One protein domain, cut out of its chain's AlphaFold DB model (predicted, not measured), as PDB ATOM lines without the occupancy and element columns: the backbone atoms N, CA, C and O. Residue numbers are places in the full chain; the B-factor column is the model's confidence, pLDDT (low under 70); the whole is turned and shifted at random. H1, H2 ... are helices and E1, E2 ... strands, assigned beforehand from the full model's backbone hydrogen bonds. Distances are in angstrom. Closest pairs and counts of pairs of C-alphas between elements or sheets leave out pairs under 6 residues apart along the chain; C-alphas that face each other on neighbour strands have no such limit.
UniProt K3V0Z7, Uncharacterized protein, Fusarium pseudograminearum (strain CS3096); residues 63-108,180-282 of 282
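Overview. This is residues 63 to 108 and 180 to 282 of the 282 residues of an uncharacterized protein of Fusarium pseudograminearum (strain CS3096) (UniProt K3V0Z7). A narrow antiparallel sheet, made of the long hairpin E2 and E3 with short E1 along part of E2, is covered on one face by H3, H4 and H5; H1 packs across H4. H2 and H6 lie toward one end, and residues 103 to 108 stick out as a free tail before the cut. The printed part has 149 residues, with six named helices and three named strands in the order H1 H2 H3 E1 H4 H5 H6 E2 E3; the sheet order is E1 E2 E3. The class is mixed, in two layers, and the whole is compact, with a radius of gyration of the C-alphas of 16.5 A and spans of 45 by 35 by 27 A.

Along the chain. Find C-alpha 245 at (355.810, 427.033, 395.336); from there E2 runs 26.2 A to residue 254, bending by 59 degrees at residue 248. E3, residues 273 to 281, runs 26.4 A to C-alpha 281 at (352.586, 427.029, 391.872), and E1 is residues 208 to 211. H3 is residues 182 to 195, 20.0 A; H4 is 216 to 223; H5 is 226 to 237, 16.1 A. H1 starts at C-alpha 65, (358.744, 407.181, 409.727), and runs 20.7 A to residue 79. H2 is residues 83 to 89 and H6 is 239 to 242.

Arrangement. Look first at inner strand E2: N 210 and O 250 of E1 and E2 are 2.9 A apart, and in the hairpin E2 and E3, N 276 and O 251 are 2.9 A apart, both within hydrogen-bond range. On one face, H5 runs along the strands at a height over the sheet of 9.3 A, over E2 and E3. On the same face, H4 runs across the strands at 8.4 A and H3 across them at 10.3 A. H3 and H4 touch at Ala 187 and Glu 218, C-alphas 4.6 A apart, with a shallow tilt of 16 degrees, opposite ways. H1 touches H4, about perpendicular at 89 degrees, the C-alphas of His 69 and Gly 221 being closest at 4.0 A. H1 only grazes the sheet, with residues 75 to 79. H2 and H6 are not on the sheet and touch no helix. Every O i to N i+4 pair is within hydrogen-bond range in H1 to H5; H6 is too short for one.

Size, cuts and confidence. The C-alphas farthest apart, of Tyr 100 and Gly 196, are 49.4 A apart. Residues 109 to 179 are not printed, and C-alphas 108 and 180 are 26.8 A apart across the cut. The links H3 to E1 and E2 to E3 are long. Mean pLDDT of the printed part is 75.3; residues under 70 include 92 to 108 and 264 to 272.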
ATOM      1  N   ASP A  63     362.730 406.981 416.453       48.22
ATOM      2  CA  ASP A  63     361.307 406.957 416.064       48.22
ATOM      3  C   ASP A  63     361.151 407.513 414.664       48.22
ATOM      4  O   ASP A  63     361.349 408.699 414.404       48.22
ATOM      5  N   THR A  64     360.870 406.618 413.739       66.19
ATOM      6  CA  THR A  64     361.419 406.784 412.418       66.19
ATOM      7  C   THR A  64     360.408 407.469 411.480       66.19
ATOM      8  O   THR A  64     360.472 408.676 411.232       66.19
ATOM      9  N   TYR A  65     359.514 406.696 410.873       68.31
ATOM     10  CA  TYR A  65     358.744 407.181 409.727       68.31
ATOM     11  C   TYR A  65     357.686 408.228 410.102       68.31
ATOM     12  O   TYR A  65     357.496 409.181 409.356       68.31
ATOM     13  N   SER A  66     357.041 408.092 411.268       71.94
ATOM     14  CA  SER A  66     356.007 409.035 411.728       71.94
ATOM     15  C   SER A  66     356.559 410.447 411.903       71.94
ATOM     16  O   SER A  66     355.936 411.393 411.448       71.94
ATOM     17  N   LYS A  67     357.764 410.600 412.474       72.94
ATOM     18  CA  LYS A  67     358.395 411.920 412.633       72.94
ATOM     19  C   LYS A  67     358.729 412.544 411.276       72.94
ATOM     20  O   LYS A  67     358.521 413.740 411.085       72.94
ATOM     21  N   SER A  68     359.205 411.735 410.322       75.31
ATOM     22  CA  SER A  68     359.417 412.192 408.942       75.31
ATOM     23  C   SER A  68     358.097 412.599 408.284       75.31
ATOM     24  O   SER A  68     358.006 413.664 407.688       75.31
ATOM     25  N   HIS A  69     357.044 411.801 408.438       84.94
ATOM     26  CA  HIS A  69     355.711 412.126 407.934       84.94
ATOM     27  C   HIS A  69     355.185 413.445 408.520       84.94
ATOM     28  O   HIS A  69     354.880 414.358 407.755       84.94
ATOM     29  N   ASP A  70     355.189 413.598 409.846       81.56
ATOM     30  CA  ASP A  70     354.718 414.808 410.528       81.56
ATOM     31  C   ASP A  70     355.513 416.046 410.083       81.56
ATOM     32  O   ASP A  70     354.938 417.103 409.792       81.56
ATOM     33  N   LYS A  71     356.839 415.907 409.945       78.06
ATOM     34  CA  LYS A  71     357.723 416.950 409.409       78.06
ATOM     35  C   LYS A  71     357.403 417.289 407.958       78.06
ATOM     36  O   LYS A  71     357.305 418.467 407.623       78.06
ATOM     37  N   GLY A  72     357.220 416.297 407.096       83.75
ATOM     38  CA  GLY A  72     356.886 416.516 405.692       83.75
ATOM     39  C   GLY A  72     355.521 417.168 405.503       83.75
ATOM     40  O   GLY A  72     355.395 418.085 404.695       83.75
ATOM     41  N   HIS A  73     354.524 416.765 406.290       90.75
ATOM     42  CA  HIS A  73     353.204 417.392 406.309       90.75
ATOM     43  C   HIS A  73     353.287 418.858 406.757       90.75
ATOM     44  O   HIS A  73     352.715 419.746 406.118       90.75
ATOM     45  N   TRP A  74     354.060 419.132 407.812       84.88
ATOM     46  CA  TRP A  74     354.316 420.492 408.288       84.88
ATOM     47  C   TRP A  74     355.005 421.360 407.226       84.88
ATOM     48  O   TRP A  74     354.591 422.499 406.990       84.88
ATOM     49  N   LEU A  75     356.026 420.816 406.553       82.56
ATOM     50  CA  LEU A  75     356.752 421.496 405.479       82.56
ATOM     51  C   LEU A  75     355.826 421.805 404.302       82.56
ATOM     52  O   LEU A  75     355.807 422.937 403.817       82.56
ATOM     53  N   HIS A  76     355.029 420.823 403.872       91.88
ATOM     54  CA  HIS A  76     354.082 420.974 402.769       91.88
ATOM     55  C   HIS A  76     353.075 422.098 403.023       91.88
ATOM     56  O   HIS A  76     352.939 422.991 402.187       91.88
ATOM     57  N   CYS A  77     352.477 422.139 404.219       89.75
ATOM     58  CA  CYS A  77     351.544 423.197 404.602       89.75
ATOM     59  C   CYS A  77     352.177 424.596 404.597       89.75
ATOM     60  O   CYS A  77     351.512 425.569 404.266       89.75
ATOM     61  N   ARG A  78     353.449 424.734 404.985       84.06
ATOM     62  CA  ARG A  78     354.112 426.049 405.042       84.06
ATOM     63  C   ARG A  78     354.657 426.502 403.694       84.06
ATOM     64  O   ARG A  78     354.777 427.706 403.451       84.06
ATOM     65  N   MET A  79     354.984 425.569 402.803       85.69
ATOM     66  CA  MET A  79     355.398 425.902 401.440       85.69
ATOM     67  C   MET A  79     354.300 426.685 400.707       85.69
ATOM     68  O   MET A  79     354.621 427.645 400.005       85.69
ATOM     69  N   SER A  80     353.023 426.381 400.968       88.44
ATOM     70  CA  SER A  80     351.893 427.088 400.357       88.44
ATOM     71  C   SER A  80     351.537 428.439 400.986       88.44
ATOM     72  O   SER A  80     350.888 429.248 400.332       88.44
ATOM     73  N   MET A  81     351.963 428.706 402.222       87.94
ATOM     74  CA  MET A  81     351.634 429.946 402.935       87.94
ATOM     75  C   MET A  81     352.348 431.167 402.348       87.94
ATOM     76  O   MET A  81     353.526 431.074 401.968       87.94
ATOM     77  N   THR A  82     351.684 432.328 402.362       88.06
ATOM     78  CA  THR A  82     352.356 433.614 402.110       88.06
ATOM     79  C   THR A  82     353.420 433.897 403.172       88.06
ATOM     80  O   THR A  82     353.481 433.239 404.213       88.06
ATOM     81  N   LYS A  83     354.276 434.900 402.942       79.31
ATOM     82  CA  LYS A  83     355.276 435.317 403.937       79.31
ATOM     83  C   LYS A  83     354.623 435.735 405.255       79.31
ATOM     84  O   LYS A  83     355.114 435.404 406.332       79.31
ATOM     85  N   GLU A  84     353.510 436.454 405.164       84.56
ATOM     86  CA  GLU A  84     352.735 436.951 406.297       84.56
ATOM     87  C   GLU A  84     352.098 435.797 407.071       84.56
ATOM     88  O   GLU A  84     352.266 435.719 408.287       84.56
ATOM     89  N   GLU A  85     351.447 434.868 406.368       86.62
ATOM     90  CA  GLU A  85     350.826 433.677 406.960       86.62
ATOM     91  C   GLU A  85     351.869 432.766 407.616       86.62
ATOM     92  O   GLU A  85     351.701 432.314 408.751       86.62
ATOM     93  N   ALA A  86     352.993 432.538 406.933       75.38
ATOM     94  CA  ALA A  86     354.112 431.766 407.448       75.38
ATOM     95  C   ALA A  86     354.660 432.386 408.740       75.38
ATOM     96  O   ALA A  86     354.850 431.674 409.729       75.38
ATOM     97  N   LYS A  87     354.847 433.710 408.757       75.81
ATOM     98  CA  LYS A  87     355.310 434.470 409.921       75.81
ATOM     99  C   LYS A  87     354.319 434.409 411.082       75.81
ATOM    100  O   LYS A  87     354.725 434.186 412.220       75.81
ATOM    101  N   GLU A  88     353.027 434.568 410.815       82.19
ATOM    102  CA  GLU A  88     351.976 434.443 411.829       82.19
ATOM    103  C   GLU A  88     351.950 433.029 412.428       82.19
ATOM    104  O   GLU A  88     352.010 432.866 413.650       82.19
ATOM    105  N   SER A  89     351.995 432.003 411.574       76.38
ATOM    106  CA  SER A  89     352.066 430.599 411.997       76.38
ATOM    107  C   SER A  89     353.335 430.285 412.801       76.38
ATOM    108  O   SER A  89     353.384 429.304 413.546       76.38
ATOM    109  N   ASN A  90     354.370 431.116 412.658       70.69
ATOM    110  CA  ASN A  90     355.663 430.993 413.309       70.69
ATOM    111  C   ASN A  90     355.866 432.037 414.419       70.69
ATOM    112  O   ASN A  90     356.966 432.539 414.623       70.69
ATOM    113  N   ARG A  91     354.795 432.367 415.157       76.06
ATOM    114  CA  ARG A  91     354.838 433.244 416.348       76.06
ATOM    115  C   ARG A  91     355.405 434.642 416.064       76.06
ATOM    116  O   ARG A  91     355.975 435.277 416.944       76.06
ATOM    117  N   GLY A  92     355.223 435.132 414.841       67.50
ATOM    118  CA  GLY A  92     355.707 436.438 414.406       67.50
ATOM    119  C   GLY A  92     357.145 436.440 413.884       67.50
ATOM    120  O   GLY A  92     357.618 437.501 413.474       67.50
ATOM    121  N   GLU A  93     357.833 435.297 413.849       64.44
ATOM    122  CA  GLU A  93     359.176 435.174 413.279       64.44
ATOM    123  C   GLU A  93     359.119 434.790 411.799       64.44
ATOM    124  O   GLU A  93     358.367 433.903 411.401       64.44
ATOM    125  N   SER A  94     359.926 435.455 410.970       63.47
ATOM    126  CA  SER A  94     360.035 435.114 409.547       63.47
ATOM    127  C   SER A  94     360.598 433.704 409.375       63.47
ATOM    128  O   SER A  94     361.575 433.354 410.032       63.47
ATOM    129  N   LEU A  95     360.008 432.923 408.467       59.59
ATOM    130  CA  LEU A  95     360.585 431.655 408.001       59.59
ATOM    131  C   LEU A  95     361.588 431.826 406.867       59.59
ATOM    132  O   LEU A  95     362.280 430.875 406.528       59.59
ATOM    133  N   GLU A  96     361.651 433.019 406.286       57.06
ATOM    134  CA  GLU A  96     362.642 433.359 405.281       57.06
ATOM    135  C   GLU A  96     363.883 433.948 405.933       57.06
ATOM    136  O   GLU A  96     363.779 434.825 406.806       57.06
ATOM    137  N   ALA A  97     365.045 433.525 405.440       51.38
ATOM    138  CA  ALA A  97     366.291 434.235 405.658       51.38
ATOM    139  C   ALA A  97     366.130 435.720 405.262       51.38
ATOM    140  O   ALA A  97     365.482 436.028 404.261       51.38
ATOM    141  N   PRO A  98     366.705 436.672 406.012       46.09
ATOM    142  CA  PRO A  98     366.722 438.076 405.614       46.09
ATOM    143  C   PRO A  98     367.216 438.285 404.173       46.09
ATOM    144  O   PRO A  98     368.176 437.644 403.761       46.09
ATOM    145  N   PHE A  99     366.617 439.227 403.433       48.78
ATOM    146  CA  PHE A  99     366.918 439.482 402.010       48.78
ATOM    147  C   PHE A  99     368.419 439.644 401.706       48.78
ATOM    148  O   PHE A  99     368.912 439.147 400.703       48.78
ATOM    149  N   TYR A 100     369.182 440.274 402.604       44.56
ATOM    150  CA  TYR A 100     370.628 440.468 402.441       44.56
ATOM    151  C   TYR A 100     371.468 439.180 402.572       44.56
ATOM    152  O   TYR A 100     372.653 439.212 402.256       44.56
ATOM    153  N   LEU A 101     370.887 438.080 403.067       40.09
ATOM    154  CA  LEU A 101     371.487 436.739 403.079       40.09
ATOM    155  C   LEU A 101     371.043 435.896 401.877       40.09
ATOM    156  O   LEU A 101     371.620 434.844 401.627       40.09
ATOM    157  N   GLN A 102     370.039 436.353 401.129       46.09
ATOM    158  CA  GLN A 102     369.579 435.739 399.886       46.09
ATOM    159  C   GLN A 102     370.283 436.399 398.693       46.09
ATOM    160  O   GLN A 102     369.639 436.950 397.804       46.09
ATOM    161  N   VAL A 103     371.615 436.427 398.727       40.91
ATOM    162  CA  VAL A 103     372.432 437.030 397.666       40.91
ATOM    163  C   VAL A 103     372.579 436.058 396.500       40.91
ATOM    164  O   VAL A 103     372.871 434.883 396.714       40.91
ATOM    165  N   ASP A 104     372.409 436.564 395.279       43.50
ATOM    166  CA  ASP A 104     372.733 435.836 394.053       43.50
ATOM    167  C   ASP A 104     374.223 435.479 394.040       43.50
ATOM    168  O   ASP A 104     375.077 436.342 394.257       43.50
ATOM    169  N   GLY A 105     374.525 434.221 393.723       40.12
ATOM    170  CA  GLY A 105     375.870 433.786 393.379       40.12
ATOM    171  C   GLY A 105     376.818 433.642 394.568       40.12
ATOM    172  O   GLY A 105     377.539 434.565 394.947       40.12
ATOM    173  N   LEU A 106     377.001 432.401 395.003       31.92
ATOM    174  CA  LEU A 106     378.370 431.923 394.961       31.92
ATOM    175  C   LEU A 106     378.664 431.580 393.503       31.92
ATOM    176  O   LEU A 106     378.162 430.595 392.970       31.92
ATOM    177  N   GLU A 107     379.486 432.404 392.851       33.72
ATOM    178  CA  GLU A 107     380.308 431.948 391.725       33.72
ATOM    179  C   GLU A 107     381.302 430.908 392.262       33.72
ATOM    180  O   GLU A 107     382.511 431.118 392.284       33.72
ATOM    181  N   GLU A 108     380.804 429.795 392.781       32.81
ATOM    182  CA  GLU A 108     381.645 428.676 393.121       32.81
ATOM    183  C   GLU A 108     381.698 427.786 391.883       32.81
ATOM    184  O   GLU A 108     380.691 427.189 391.495       32.81
ATOM    185  N   ASP A 180     369.453 407.794 406.544       49.16
ATOM    186  CA  ASP A 180     368.794 408.708 405.593       49.16
ATOM    187  C   ASP A 180     367.956 408.010 404.509       49.16
ATOM    188  O   ASP A 180     367.011 408.592 403.975       49.16
ATOM    189  N   ALA A 181     368.230 406.736 404.216       53.16
ATOM    190  CA  ALA A 181     367.489 405.954 403.220       53.16
ATOM    191  C   ALA A 181     366.289 405.162 403.789       53.16
ATOM    192  O   ALA A 181     365.426 404.724 403.025       53.16
ATOM    193  N   ALA A 182     366.173 405.027 405.115       63.62
ATOM    194  CA  ALA A 182     365.130 404.227 405.758       63.62
ATOM    195  C   ALA A 182     363.734 404.837 405.538       63.62
ATOM    196  O   ALA A 182     362.752 404.115 405.373       63.62
ATOM    197  N   TRP A 183     363.647 406.171 405.463       72.25
ATOM    198  CA  TRP A 183     362.415 406.937 405.230       72.25
ATOM    199  C   TRP A 183     361.751 406.611 403.904       72.25
ATOM    200  O   TRP A 183     360.562 406.306 403.835       72.25
ATOM    201  N   MET A 184     362.555 406.659 402.848       73.56
ATOM    202  CA  MET A 184     362.119 406.402 401.488       73.56
ATOM    203  C   MET A 184     361.726 404.935 401.318       73.56
ATOM    204  O   MET A 184     360.698 404.646 400.712       73.56
ATOM    205  N   GLN A 185     362.504 404.009 401.887       76.00
ATOM    206  CA  GLN A 185     362.154 402.590 401.872       76.00
ATOM    207  C   GLN A 185     360.816 402.339 402.579       76.00
ATOM    208  O   GLN A 185     359.969 401.634 402.036       76.00
ATOM    209  N   TRP A 186     360.581 402.970 403.735       81.62
ATOM    210  CA  TRP A 186     359.287 402.926 404.419       81.62
ATOM    211  C   TRP A 186     358.146 403.471 403.555       81.62
ATOM    212  O   TRP A 186     357.117 402.811 403.439       81.62
ATOM    213  N   ALA A 187     358.325 404.628 402.913       82.00
ATOM    214  CA  ALA A 187     357.321 405.205 402.018       82.00
ATOM    215  C   ALA A 187     356.975 404.246 400.863       82.00
ATOM    216  O   ALA A 187     355.805 403.995 400.581       82.00
ATOM    217  N   ILE A 188     357.987 403.642 400.232       83.12
ATOM    218  CA  ILE A 188     357.803 402.680 399.136       83.12
ATOM    219  C   ILE A 188     357.086 401.413 399.626       83.12
ATOM    220  O   ILE A 188     356.141 400.945 398.986       83.12
ATOM    221  N   LEU A 189     357.491 400.869 400.776       83.94
ATOM    222  CA  LEU A 189     356.875 399.674 401.355       83.94
ATOM    223  C   LEU A 189     355.427 399.923 401.801       83.94
ATOM    224  O   LEU A 189     354.582 399.053 401.590       83.94
ATOM    225  N   ASN A 190     355.125 401.100 402.355       83.00
ATOM    226  CA  ASN A 190     353.769 401.501 402.736       83.00
ATOM    227  C   ASN A 190     352.863 401.646 401.510       83.00
ATOM    228  O   ASN A 190     351.779 401.058 401.485       83.00
ATOM    229  N   LYS A 191     353.340 402.334 400.463       82.25
ATOM    230  CA  LYS A 191     352.624 402.433 399.185       82.25
ATOM    231  C   LYS A 191     352.309 401.049 398.632       82.25
ATOM    232  O   LYS A 191     351.150 400.753 398.346       82.25
ATOM    233  N   HIS A 192     353.313 400.171 398.583       81.50
ATOM    234  CA  HIS A 192     353.126 398.797 398.133       81.50
ATOM    235  C   HIS A 192     352.122 398.020 398.989       81.50
ATOM    236  O   HIS A 192     351.302 397.280 398.451       81.50
ATOM    237  N   ALA A 193     352.178 398.143 400.316       83.31
ATOM    238  CA  ALA A 193     351.232 397.469 401.202       83.31
ATOM    239  C   ALA A 193     349.785 397.923 400.946       83.31
ATOM    240  O   ALA A 193     348.856 397.125 401.083       83.31
ATOM    241  N   ARG A 194     349.597 399.184 400.542       84.00
ATOM    242  CA  ARG A 194     348.293 399.772 400.231       84.00
ATOM    243  C   ARG A 194     347.759 399.375 398.854       84.00
ATOM    244  O   ARG A 194     346.584 399.027 398.754       84.00
ATOM    245  N   ASP A 195     348.571 399.454 397.799       81.44
ATOM    246  CA  ASP A 195     348.108 399.298 396.409       81.44
ATOM    247  C   ASP A 195     348.588 398.013 395.703       81.44
ATOM    248  O   ASP A 195     348.133 397.702 394.597       81.44
ATOM    249  N   GLY A 196     349.470 397.241 396.341       77.50
ATOM    250  CA  GLY A 196     350.066 396.013 395.815       77.50
ATOM    251  C   GLY A 196     351.116 396.231 394.720       77.50
ATOM    252  O   GLY A 196     351.564 395.258 394.110       77.50
ATOM    253  N   LYS A 197     351.518 397.474 394.435       74.94
ATOM    254  CA  LYS A 197     352.415 397.835 393.327       74.94
ATOM    255  C   LYS A 197     353.793 398.270 393.820       74.94
ATOM    256  O   LYS A 197     353.971 398.611 394.978       74.94
ATOM    257  N   GLY A 198     354.780 398.220 392.924       69.50
ATOM    258  CA  GLY A 198     356.013 399.010 393.030       69.50
ATOM    259  C   GLY A 198     356.841 398.841 394.309       69.50
ATOM    260  O   GLY A 198     356.998 399.795 395.056       69.50
ATOM    261  N   LYS A 199     357.435 397.660 394.518       82.56
ATOM    262  CA  LYS A 199     358.619 397.504 395.395       82.56
ATOM    263  C   LYS A 199     359.932 397.708 394.655       82.56
ATOM    264  O   LYS A 199     360.964 397.956 395.266       82.56
ATOM    265  N   THR A 200     359.891 397.568 393.338       87.38
ATOM    266  CA  THR A 200     361.054 397.702 392.479       87.38
ATOM    267  C   THR A 200     361.143 399.137 391.983       87.38
ATOM    268  O   THR A 200     360.263 399.603 391.263       87.38
ATOM    269  N   ILE A 201     362.209 399.826 392.371       84.62
ATOM    270  CA  ILE A 201     362.622 401.105 391.808       84.62
ATOM    271  C   ILE A 201     363.312 400.803 390.478       84.62
ATOM    272  O   ILE A 201     364.388 400.208 390.460       84.62
ATOM    273  N   GLY A 202     362.679 401.155 389.365       81.00
ATOM    274  CA  GLY A 202     363.268 401.003 388.039       81.00
ATOM    275  C   GLY A 202     364.051 402.232 387.583       81.00
ATOM    276  O   GLY A 202     364.243 403.202 388.322       81.00
ATOM    277  N   THR A 203     364.482 402.194 386.323       84.56
ATOM    278  CA  THR A 203     364.992 403.380 385.615       84.56
ATOM    279  C   THR A 203     363.894 404.432 385.425       84.56
ATOM    280  O   THR A 203     362.739 404.200 385.771       84.56
ATOM    281  N   TRP A 204     364.208 405.584 384.823       83.56
ATOM    282  CA  TRP A 204     363.242 406.667 384.576       83.56
ATOM    283  C   TRP A 204     361.881 406.212 384.007       83.56
ATOM    284  O   TRP A 204     360.838 406.725 384.413       83.56
ATOM    285  N   HIS A 205     361.859 405.249 383.081       84.12
ATOM    286  CA  HIS A 205     360.615 404.767 382.464       84.12
ATOM    287  C   HIS A 205     359.766 403.894 383.402       84.12
ATOM    288  O   HIS A 205     358.550 403.850 383.243       84.12
ATOM    289  N   ASP A 206     360.398 403.285 384.407       85.50
ATOM    290  CA  ASP A 206     359.812 402.362 385.386       85.50
ATOM    291  C   ASP A 206     359.939 402.911 386.823       85.50
ATOM    292  O   ASP A 206     360.062 402.167 387.801       85.50
ATOM    293  N   ARG A 207     359.967 404.240 386.950       88.44
ATOM    294  CA  ARG A 207     360.120 404.951 388.223       88.44
ATOM    295  C   ARG A 207     358.889 404.805 389.113       88.44
ATOM    296  O   ARG A 207     357.766 404.648 388.631       88.44
ATOM    297  N   ILE A 208     359.091 404.936 390.421       87.81
ATOM    298  CA  ILE A 208     357.989 405.052 391.377       87.81
ATOM    299  C   ILE A 208     357.588 406.521 391.458       87.81
ATOM    300  O   ILE A 208     358.390 407.367 391.846       87.81
ATOM    301  N   THR A 209     356.339 406.814 391.118       89.81
ATOM    302  CA  THR A 209     355.753 408.144 391.293       89.81
ATOM    303  C   THR A 209     354.875 408.147 392.536       89.81
ATOM    304  O   THR A 209     354.038 407.258 392.708       89.81
ATOM    305  N   MET A 210     355.052 409.163 393.378       90.94
ATOM    306  CA  MET A 210     354.157 409.465 394.492       90.94
ATOM    307  C   MET A 210     353.608 410.874 394.328       90.94
ATOM    308  O   MET A 210     354.368 411.804 394.047       90.94
ATOM    309  N   THR A 211     352.298 411.043 394.490       93.56
ATOM    310  CA  THR A 211     351.645 412.356 394.385       93.56
ATOM    311  C   THR A 211     350.897 412.711 395.658       93.56
ATOM    312  O   THR A 211     350.374 411.837 396.335       93.56
ATOM    313  N   ILE A 212     350.733 414.001 395.937       92.44
ATOM    314  CA  ILE A 212     349.944 414.481 397.080       92.44
ATOM    315  C   ILE A 212     348.485 413.999 397.028       92.44
ATOM    316  O   ILE A 212     347.828 413.848 398.050       92.44
ATOM    317  N   ARG A 213     347.958 413.761 395.820       93.06
ATOM    318  CA  ARG A 213     346.566 413.358 395.600       93.06
ATOM    319  C   ARG A 213     346.346 411.866 395.834       93.06
ATOM    320  O   ARG A 213     345.272 411.484 396.290       93.06
ATOM    321  N   GLU A 214     347.310 411.040 395.449       92.38
ATOM    322  CA  GLU A 214     347.178 409.578 395.461       92.38
ATOM    323  C   GLU A 214     347.930 408.929 396.628       92.38
ATOM    324  O   GLU A 214     347.517 407.870 397.099       92.38
ATOM    325  N   ASP A 215     348.999 409.569 397.103       93.75
ATOM    326  CA  ASP A 215     349.984 409.055 398.061       93.75
ATOM    327  C   ASP A 215     350.418 410.146 399.074       93.75
ATOM    328  O   ASP A 215     351.617 410.401 399.226       93.75
ATOM    329  N   PRO A 216     349.484 410.868 399.732       93.38
ATOM    330  CA  PRO A 216     349.840 411.994 400.598       93.38
ATOM    331  C   PRO A 216     350.776 411.581 401.736       93.38
ATOM    332  O   PRO A 216     351.771 412.257 401.979       93.38
ATOM    333  N   ASP A 217     350.505 410.453 402.395       90.50
ATOM    334  CA  ASP A 217     351.294 409.999 403.540       90.50
ATOM    335  C   ASP A 217     352.709 409.586 403.130       90.50
ATOM    336  O   ASP A 217     353.683 409.892 403.817       90.50
ATOM    337  N   GLU A 218     352.845 408.903 401.996       90.81
ATOM    338  CA  GLU A 218     354.145 408.488 401.478       90.81
ATOM    339  C   GLU A 218     354.948 409.682 400.947       90.81
ATOM    340  O   GLU A 218     356.150 409.781 401.212       90.81
ATOM    341  N   LEU A 219     354.285 410.646 400.298       92.44
ATOM    342  CA  LEU A 219     354.916 411.899 399.897       92.44
ATOM    343  C   LEU A 219     355.388 412.704 401.115       92.44
ATOM    344  O   LEU A 219     356.511 413.200 401.095       92.44
ATOM    345  N   TYR A 220     354.592 412.811 402.184       91.62
ATOM    346  CA  TYR A 220     355.021 413.476 403.420       91.62
ATOM    347  C   TYR A 220     356.198 412.752 404.071       91.62
ATOM    348  O   TYR A 220     357.169 413.396 404.460       91.62
ATOM    349  N   GLY A 221     356.177 411.418 404.107       84.31
ATOM    350  CA  GLY A 221     357.316 410.627 404.567       84.31
ATOM    351  C   GLY A 221     358.611 410.973 403.823       84.31
ATOM    352  O   GLY A 221     359.658 411.124 404.455       84.31
ATOM    353  N   ILE A 222     358.542 411.175 402.503       83.75
ATOM    354  CA  ILE A 222     359.688 411.598 401.686       83.75
ATOM    355  C   ILE A 222     360.033 413.074 401.908       83.75
ATOM    356  O   ILE A 222     361.212 413.407 402.011       83.75
ATOM    357  N   LEU A 223     359.051 413.969 402.014       83.88
ATOM    358  CA  LEU A 223     359.289 415.396 402.251       83.88
ATOM    359  C   LEU A 223     359.942 415.677 403.607       83.88
ATOM    360  O   LEU A 223     360.694 416.638 403.717       83.88
ATOM    361  N   GLY A 224     359.699 414.857 404.628       73.12
ATOM    362  CA  GLY A 224     360.395 414.981 405.910       73.12
ATOM    363  C   GLY A 224     361.807 414.402 405.936       73.12
ATOM    364  O   GLY A 224     362.566 414.721 406.855       73.12
ATOM    365  N   SER A 225     362.175 413.593 404.934       70.94
ATOM    366  CA  SER A 225     363.533 413.053 404.803       70.94
ATOM    367  C   SER A 225     364.546 414.181 404.570       70.94
ATOM    368  O   SER A 225     364.151 415.249 404.101       70.94
ATOM    369  N   PRO A 226     365.850 413.982 404.828       65.44
ATOM    370  CA  PRO A 226     366.856 415.032 404.640       65.44
ATOM    371  C   PRO A 226     366.808 415.708 403.258       65.44
ATOM    372  O   PRO A 226     366.774 416.935 403.176       65.44
ATOM    373  N   ASN A 227     366.697 414.925 402.177       68.00
ATOM    374  CA  ASN A 227     366.627 415.451 400.807       68.00
ATOM    375  C   ASN A 227     365.320 416.209 400.532       68.00
ATOM    376  O   ASN A 227     365.340 417.298 399.956       68.00
ATOM    377  N   GLY A 228     364.180 415.650 400.955       73.50
ATOM    378  CA  GLY A 228     362.878 416.303 400.797       73.50
ATOM    379  C   GLY A 228     362.773 417.591 401.611       73.50
ATOM    380  O   GLY A 228     362.290 418.605 401.108       73.50
ATOM    381  N   ALA A 229     363.306 417.578 402.832       69.88
ATOM    382  CA  ALA A 229     363.316 418.723 403.720       69.88
ATOM    383  C   ALA A 229     364.235 419.817 403.180       69.88
ATOM    384  O   ALA A 229     363.841 420.978 403.193       69.88
ATOM    385  N   GLY A 230     365.409 419.463 402.649       62.59
ATOM    386  CA  GLY A 230     366.300 420.410 401.978       62.59
ATOM    387  C   GLY A 230     365.607 421.133 400.820       62.59
ATOM    388  O   GLY A 230     365.607 422.363 400.773       62.59
ATOM    389  N   ALA A 231     364.928 420.387 399.943       73.56
ATOM    390  CA  ALA A 231     364.149 420.971 398.851       73.56
ATOM    391  C   ALA A 231     363.001 421.864 399.362       73.56
ATOM    392  O   ALA A 231     362.796 422.963 398.853       73.56
ATOM    393  N   ALA A 232     362.276 421.436 400.398       74.25
ATOM    394  CA  ALA A 232     361.194 422.228 400.976       74.25
ATOM    395  C   ALA A 232     361.697 423.511 401.658       74.25
ATOM    396  O   ALA A 232     361.100 424.573 401.487       74.25
ATOM    397  N   TYR A 233     362.809 423.445 402.394       69.00
ATOM    398  CA  TYR A 233     363.423 424.611 403.025       69.00
ATOM    399  C   TYR A 233     363.935 425.616 402.001       69.00
ATOM    400  O   TYR A 233     363.806 426.816 402.242       69.00
ATOM    401  N   LEU A 234     364.448 425.156 400.858       70.50
ATOM    402  CA  LEU A 234     364.800 426.036 399.748       70.50
ATOM    403  C   LEU A 234     363.573 426.843 399.289       70.50
ATOM    404  O   LEU A 234     363.606 428.071 399.262       70.50
ATOM    405  N   LEU A 235     362.451 426.173 399.010       76.50
ATOM    406  CA  LEU A 235     361.221 426.852 398.587       76.50
ATOM    407  C   LEU A 235     360.665 427.786 399.672       76.50
ATOM    408  O   LEU A 235     360.156 428.862 399.365       76.50
ATOM    409  N   LEU A 236     360.777 427.391 400.942       70.81
ATOM    410  CA  LEU A 236     360.324 428.192 402.078       70.81
ATOM    411  C   LEU A 236     361.129 429.473 402.267       70.81
ATOM    412  O   LEU A 236     360.532 430.495 402.593       70.81
ATOM    413  N   ASN A 237     362.450 429.415 402.096       66.19
ATOM    414  CA  ASN A 237     363.329 430.552 402.364       66.19
ATOM    415  C   ASN A 237     363.363 431.571 401.224       66.19
ATOM    416  O   ASN A 237     363.689 432.729 401.470       66.19
ATOM    417  N   HIS A 238     363.001 431.165 400.007       70.06
ATOM    418  CA  HIS A 238     363.164 431.980 398.804       70.06
ATOM    419  C   HIS A 238     361.838 432.357 398.131       70.06
ATOM    420  O   HIS A 238     361.816 432.580 396.919       70.06
ATOM    421  N   LYS A 239     360.724 432.477 398.875       75.25
ATOM    422  CA  LYS A 239     359.408 432.781 398.270       75.25
ATOM    423  C   LYS A 239     359.362 434.156 397.609       75.25
ATOM    424  O   LYS A 239     358.559 434.362 396.707       75.25
ATOM    425  N   GLU A 240     360.217 435.099 398.014       72.44
ATOM    426  CA  GLU A 240     360.337 436.392 397.322       72.44
ATOM    427  C   GLU A 240     360.723 436.240 395.854       72.44
ATOM    428  O   GLU A 240     360.193 436.940 394.996       72.44
ATOM    429  N   ARG A 241     361.661 435.327 395.590       71.06
ATOM    430  CA  ARG A 241     362.277 435.137 394.275       71.06
ATOM    431  C   ARG A 241     361.565 434.046 393.488       71.06
ATOM    432  O   ARG A 241     361.275 434.221 392.312       71.06
ATOM    433  N   LEU A 242     361.249 432.935 394.152       73.56
ATOM    434  CA  LEU A 242     360.610 431.771 393.542       73.56
ATOM    435  C   LEU A 242     359.085 431.889 393.468       73.56
ATOM    436  O   LEU A 242     358.455 431.127 392.737       73.56
ATOM    437  N   GLY A 243     358.482 432.823 394.205       82.12
ATOM    438  CA  GLY A 243     357.040 432.852 394.423       82.12
ATOM    439  C   GLY A 243     356.576 431.746 395.373       82.12
ATOM    440  O   GLY A 243     357.369 431.043 396.003       82.12
ATOM    441  N   LEU A 244     355.258 431.590 395.488       87.56
ATOM    442  CA  LEU A 244     354.664 430.529 396.297       87.56
ATOM    443  C   LEU A 244     354.686 429.219 395.524       87.56
ATOM    444  O   LEU A 244     353.956 429.040 394.550       87.56
ATOM    445  N   LYS A 245     355.550 428.315 395.975       87.12
ATOM    446  CA  LYS A 245     355.810 427.033 395.336       87.12
ATOM    447  C   LYS A 245     355.632 425.896 396.327       87.12
ATOM    448  O   LYS A 245     355.987 426.028 397.495       87.12
ATOM    449  N   ILE A 246     355.131 424.768 395.842       92.50
ATOM    450  CA  ILE A 246     354.921 423.544 396.620       92.50
ATOM    451  C   ILE A 246     355.434 422.325 395.866       92.50
ATOM    452  O   ILE A 246     355.473 422.304 394.638       92.50
ATOM    453  N   ILE A 247     355.790 421.280 396.610       91.06
ATOM    454  CA  ILE A 247     356.138 419.973 396.051       91.06
ATOM    455  C   ILE A 247     354.924 419.060 396.180       91.06
ATOM    456  O   ILE A 247     354.541 418.680 397.283       91.06
ATOM    457  N   ASN A 248     354.330 418.685 395.049       94.62
ATOM    458  CA  ASN A 248     353.125 417.844 395.016       94.62
ATOM    459  C   ASN A 248     353.360 416.454 394.429       94.62
ATOM    460  O   ASN A 248     352.439 415.635 394.390       94.62
ATOM    461  N   LYS A 249     354.564 416.191 393.926       92.31
ATOM    462  CA  LYS A 249     354.924 414.906 393.341       92.31
ATOM    463  C   LYS A 249     356.419 414.667 393.479       92.31
ATOM    464  O   LYS A 249     357.214 415.591 393.310       92.31
ATOM    465  N   VAL A 250     356.785 413.418 393.728       89.75
ATOM    466  CA  VAL A 250     358.164 412.941 393.660       89.75
ATOM    467  C   VAL A 250     358.235 411.716 392.764       89.75
ATOM    468  O   VAL A 250     357.362 410.849 392.791       89.75
ATOM    469  N   ASP A 251     359.279 411.682 391.951       86.06
ATOM    470  CA  ASP A 251     359.648 410.554 391.114       86.06
ATOM    471  C   ASP A 251     360.935 409.929 391.670       86.06
ATOM    472  O   ASP A 251     361.933 410.626 391.853       86.06
ATOM    473  N   ILE A 252     360.906 408.623 391.939       83.94
ATOM    474  CA  ILE A 252     362.001 407.851 392.537       83.94
ATOM    475  C   ILE A 252     362.492 406.825 391.519       83.94
ATOM    476  O   ILE A 252     361.709 405.995 391.050       83.94
ATOM    477  N   PHE A 253     363.776 406.865 391.176       81.56
ATOM    478  CA  PHE A 253     364.352 406.003 390.143       81.56
ATOM    479  C   PHE A 253     365.825 405.694 390.411       81.56
ATOM    480  O   PHE A 253     366.459 406.327 391.249       81.56
ATOM    481  N   VAL A 254     366.378 404.720 389.695       78.00
ATOM    482  CA  VAL A 254     367.825 404.460 389.640       78.00
ATOM    483  C   VAL A 254     368.367 404.805 388.255       78.00
ATOM    484  O   VAL A 254     367.625 404.776 387.273       78.00
ATOM    485  N   ALA A 255     369.656 405.139 388.157       71.88
ATOM    486  CA  ALA A 255     370.282 405.448 386.867       71.88
ATOM    487  C   ALA A 255     370.237 404.252 385.904       71.88
ATOM    488  O   ALA A 255     369.884 404.398 384.734       71.88
ATOM    489  N   GLU A 256     370.562 403.062 386.412       74.00
ATOM    490  CA  GLU A 256     370.640 401.829 385.637       74.00
ATOM    491  C   GLU A 256     370.053 400.647 386.413       74.00
ATOM    492  O   GLU A 256     370.113 400.583 387.642       74.00
ATOM    493  N   GLY A 257     369.499 399.686 385.671       83.44
ATOM    494  CA  GLY A 257     368.940 398.461 386.232       83.44
ATOM    495  C   GLY A 257     367.661 398.694 387.033       83.44
ATOM    496  O   GLY A 257     366.766 399.434 386.625       83.44
ATOM    497  N   SER A 258     367.554 397.991 388.154       84.75
ATOM    498  CA  SER A 258     366.408 398.067 389.049       84.75
ATOM    499  C   SER A 258     366.816 397.681 390.461       84.75
ATOM    500  O   SER A 258     367.674 396.815 390.635       84.75
ATOM    501  N   TYR A 259     366.147 398.249 391.456       83.00
ATOM    502  CA  TYR A 259     366.382 397.954 392.859       83.00
ATOM    503  C   TYR A 259     365.099 397.535 393.561       83.00
ATOM    504  O   TYR A 259     364.126 398.283 393.572       83.00
ATOM    505  N   GLU A 260     365.086 396.348 394.157       86.69
ATOM    506  CA  GLU A 260     363.942 395.883 394.933       86.69
ATOM    507  C   GLU A 260     364.073 396.302 396.400       86.69
ATOM    508  O   GLU A 260     364.980 395.877 397.113       86.69
ATOM    509  N   VAL A 261     363.124 397.113 396.862       83.06
ATOM    510  CA  VAL A 261     363.000 397.498 398.265       83.06
ATOM    511  C   VAL A 261     362.398 396.325 399.034       83.06
ATOM    512  O   VAL A 261     361.190 396.084 399.009       83.06
ATOM    513  N   THR A 262     363.263 395.569 399.705       79.44
ATOM    514  CA  THR A 262     362.889 394.364 400.466       79.44
ATOM    515  C   THR A 262     362.852 394.589 401.973       79.44
ATOM    516  O   THR A 262     362.216 393.820 402.694       79.44
ATOM    517  N   SER A 263     363.503 395.645 402.459       70.19
ATOM    518  CA  SER A 263     363.551 395.988 403.875       70.19
ATOM    519  C   SER A 263     363.604 397.500 404.080       70.19
ATOM    520  O   SER A 263     363.745 398.259 403.125       70.19
ATOM    521  N   THR A 264     363.470 397.902 405.340       65.81
ATOM    522  CA  THR A 264     363.663 399.271 405.836       65.81
ATOM    523  C   THR A 264     365.093 399.507 406.348       65.81
ATOM    524  O   THR A 264     365.366 400.544 406.952       65.81
ATOM    525  N   SER A 265     365.986 398.525 406.155       59.56
ATOM    526  CA  SER A 265     367.395 398.564 406.544       59.56
ATOM    527  C   SER A 265     368.275 399.016 405.375       59.56
ATOM    528  O   SER A 265     368.025 398.703 404.210       59.56
ATOM    529  N   ILE A 266     369.345 399.739 405.703       55.09
ATOM    530  CA  ILE A 266     370.200 400.454 404.743       55.09
ATOM    531  C   ILE A 266     371.399 399.604 404.281       55.09
ATOM    532  O   ILE A 266     372.203 400.057 403.472       55.09
ATOM    533  N   SER A 267     371.507 398.343 404.714       53.16
ATOM    534  CA  SER A 267     372.670 397.491 404.401       53.16
ATOM    535  C   SER A 267     372.938 397.307 402.904       53.16
ATOM    536  O   SER A 267     374.076 397.046 402.535       53.16
ATOM    537  N   ASP A 268     371.919 397.476 402.055       53.94
ATOM    538  CA  ASP A 268     371.986 397.158 400.626       53.94
ATOM    539  C   ASP A 268     371.305 398.221 399.751       53.94
ATOM    540  O   ASP A 268     370.620 397.885 398.783       53.94
ATOM    541  N   VAL A 269     371.406 399.509 400.095       56.03
ATOM    542  CA  VAL A 269     370.877 400.569 399.217       56.03
ATOM    543  C   VAL A 269     371.865 400.809 398.080       56.03
ATOM    544  O   VAL A 269     373.040 401.047 398.354       56.03
ATOM    545  N   PRO A 270     371.443 400.759 396.805       55.81
ATOM    546  CA  PRO A 270     372.323 401.093 395.702       55.81
ATOM    547  C   PRO A 270     372.764 402.545 395.851       55.81
ATOM    548  O   PRO A 270     371.963 403.410 396.207       55.81
ATOM    549  N   GLU A 271     374.025 402.810 395.517       55.16
ATOM    550  CA  GLU A 271     374.676 404.122 395.652       55.16
ATOM    551  C   GLU A 271     373.994 405.252 394.846       55.16
ATOM    552  O   GLU A 271     374.410 406.404 394.920       55.16
ATOM    553  N   SER A 272     372.938 404.962 394.072       67.56
ATOM    554  CA  SER A 272     372.337 405.897 393.119       67.56
ATOM    555  C   SER A 272     370.804 405.826 393.037       67.56
ATOM    556  O   SER A 272     370.254 405.720 391.935       67.56
ATOM    557  N   ILE A 273     370.089 405.866 394.168       72.31
ATOM    558  CA  ILE A 273     368.651 406.194 394.134       72.31
ATOM    559  C   ILE A 273     368.501 407.705 393.963       72.31
ATOM    560  O   ILE A 273     369.045 408.493 394.732       72.31
ATOM    561  N   MET A 274     367.753 408.101 392.941       75.62
ATOM    562  CA  MET A 274     367.509 409.482 392.556       75.62
ATOM    563  C   MET A 274     366.087 409.890 392.931       75.62
ATOM    564  O   MET A 274     365.138 409.127 392.742       75.62
ATOM    565  N   LEU A 275     365.953 411.118 393.432       79.12
ATOM    566  CA  LEU A 275     364.679 411.764 393.725       79.12
ATOM    567  C   LEU A 275     364.532 412.988 392.825       79.12
ATOM    568  O   LEU A 275     365.376 413.882 392.850       79.12
ATOM    569  N   LEU A 276     363.447 413.043 392.060       81.62
ATOM    570  CA  LEU A 276     363.043 414.236 391.327       81.62
ATOM    571  C   LEU A 276     361.775 414.810 391.957       81.62
ATOM    572  O   LEU A 276     360.692 414.234 391.835       81.62
ATOM    573  N   PHE A 277     361.914 415.955 392.620       84.38
ATOM    574  CA  PHE A 277     360.799 416.705 393.191       84.38
ATOM    575  C   PHE A 277     360.170 417.609 392.134       84.38
ATOM    576  O   PHE A 277     360.851 418.400 391.486       84.38
ATOM    577  N   HIS A 278     358.854 417.507 391.970       87.25
ATOM    578  CA  HIS A 278     358.104 418.336 391.031       87.25
ATOM    579  C   HIS A 278     357.482 419.501 391.783       87.25
ATOM    580  O   HIS A 278     356.583 419.315 392.611       87.25
ATOM    581  N   VAL A 279     357.984 420.689 391.469       86.19
ATOM    582  CA  VAL A 279     357.569 421.953 392.067       86.19
ATOM    583  C   VAL A 279     356.462 422.576 391.218       86.19
ATOM    584  O   VAL A 279     356.596 422.680 390.001       86.19
ATOM    585  N   THR A 280     355.369 422.994 391.851       85.69
ATOM    586  CA  THR A 280     354.254 423.692 391.197       85.69
ATOM    587  C   THR A 280     353.946 424.999 391.913       85.69
ATOM    588  O   THR A 280     354.287 425.160 393.083       85.69
ATOM    589  N   ASP A 281     353.275 425.916 391.219       86.94
ATOM    590  CA  ASP A 281     352.586 427.029 391.872       86.94
ATOM    591  C   ASP A 281     351.483 426.520 392.814       86.94
ATOM    592  O   ASP A 281     351.000 425.388 392.667       86.94
ATOM    593  N   VAL A 282     351.142 427.359 393.793       83.69
ATOM    594  CA  VAL A 282     350.022 427.171 394.734       83.69
ATOM    595  C   VAL A 282     348.700 427.567 394.091       83.69
ATOM    596  O   VAL A 282     348.658 428.630 393.431       83.69
TER     597      VAL A 282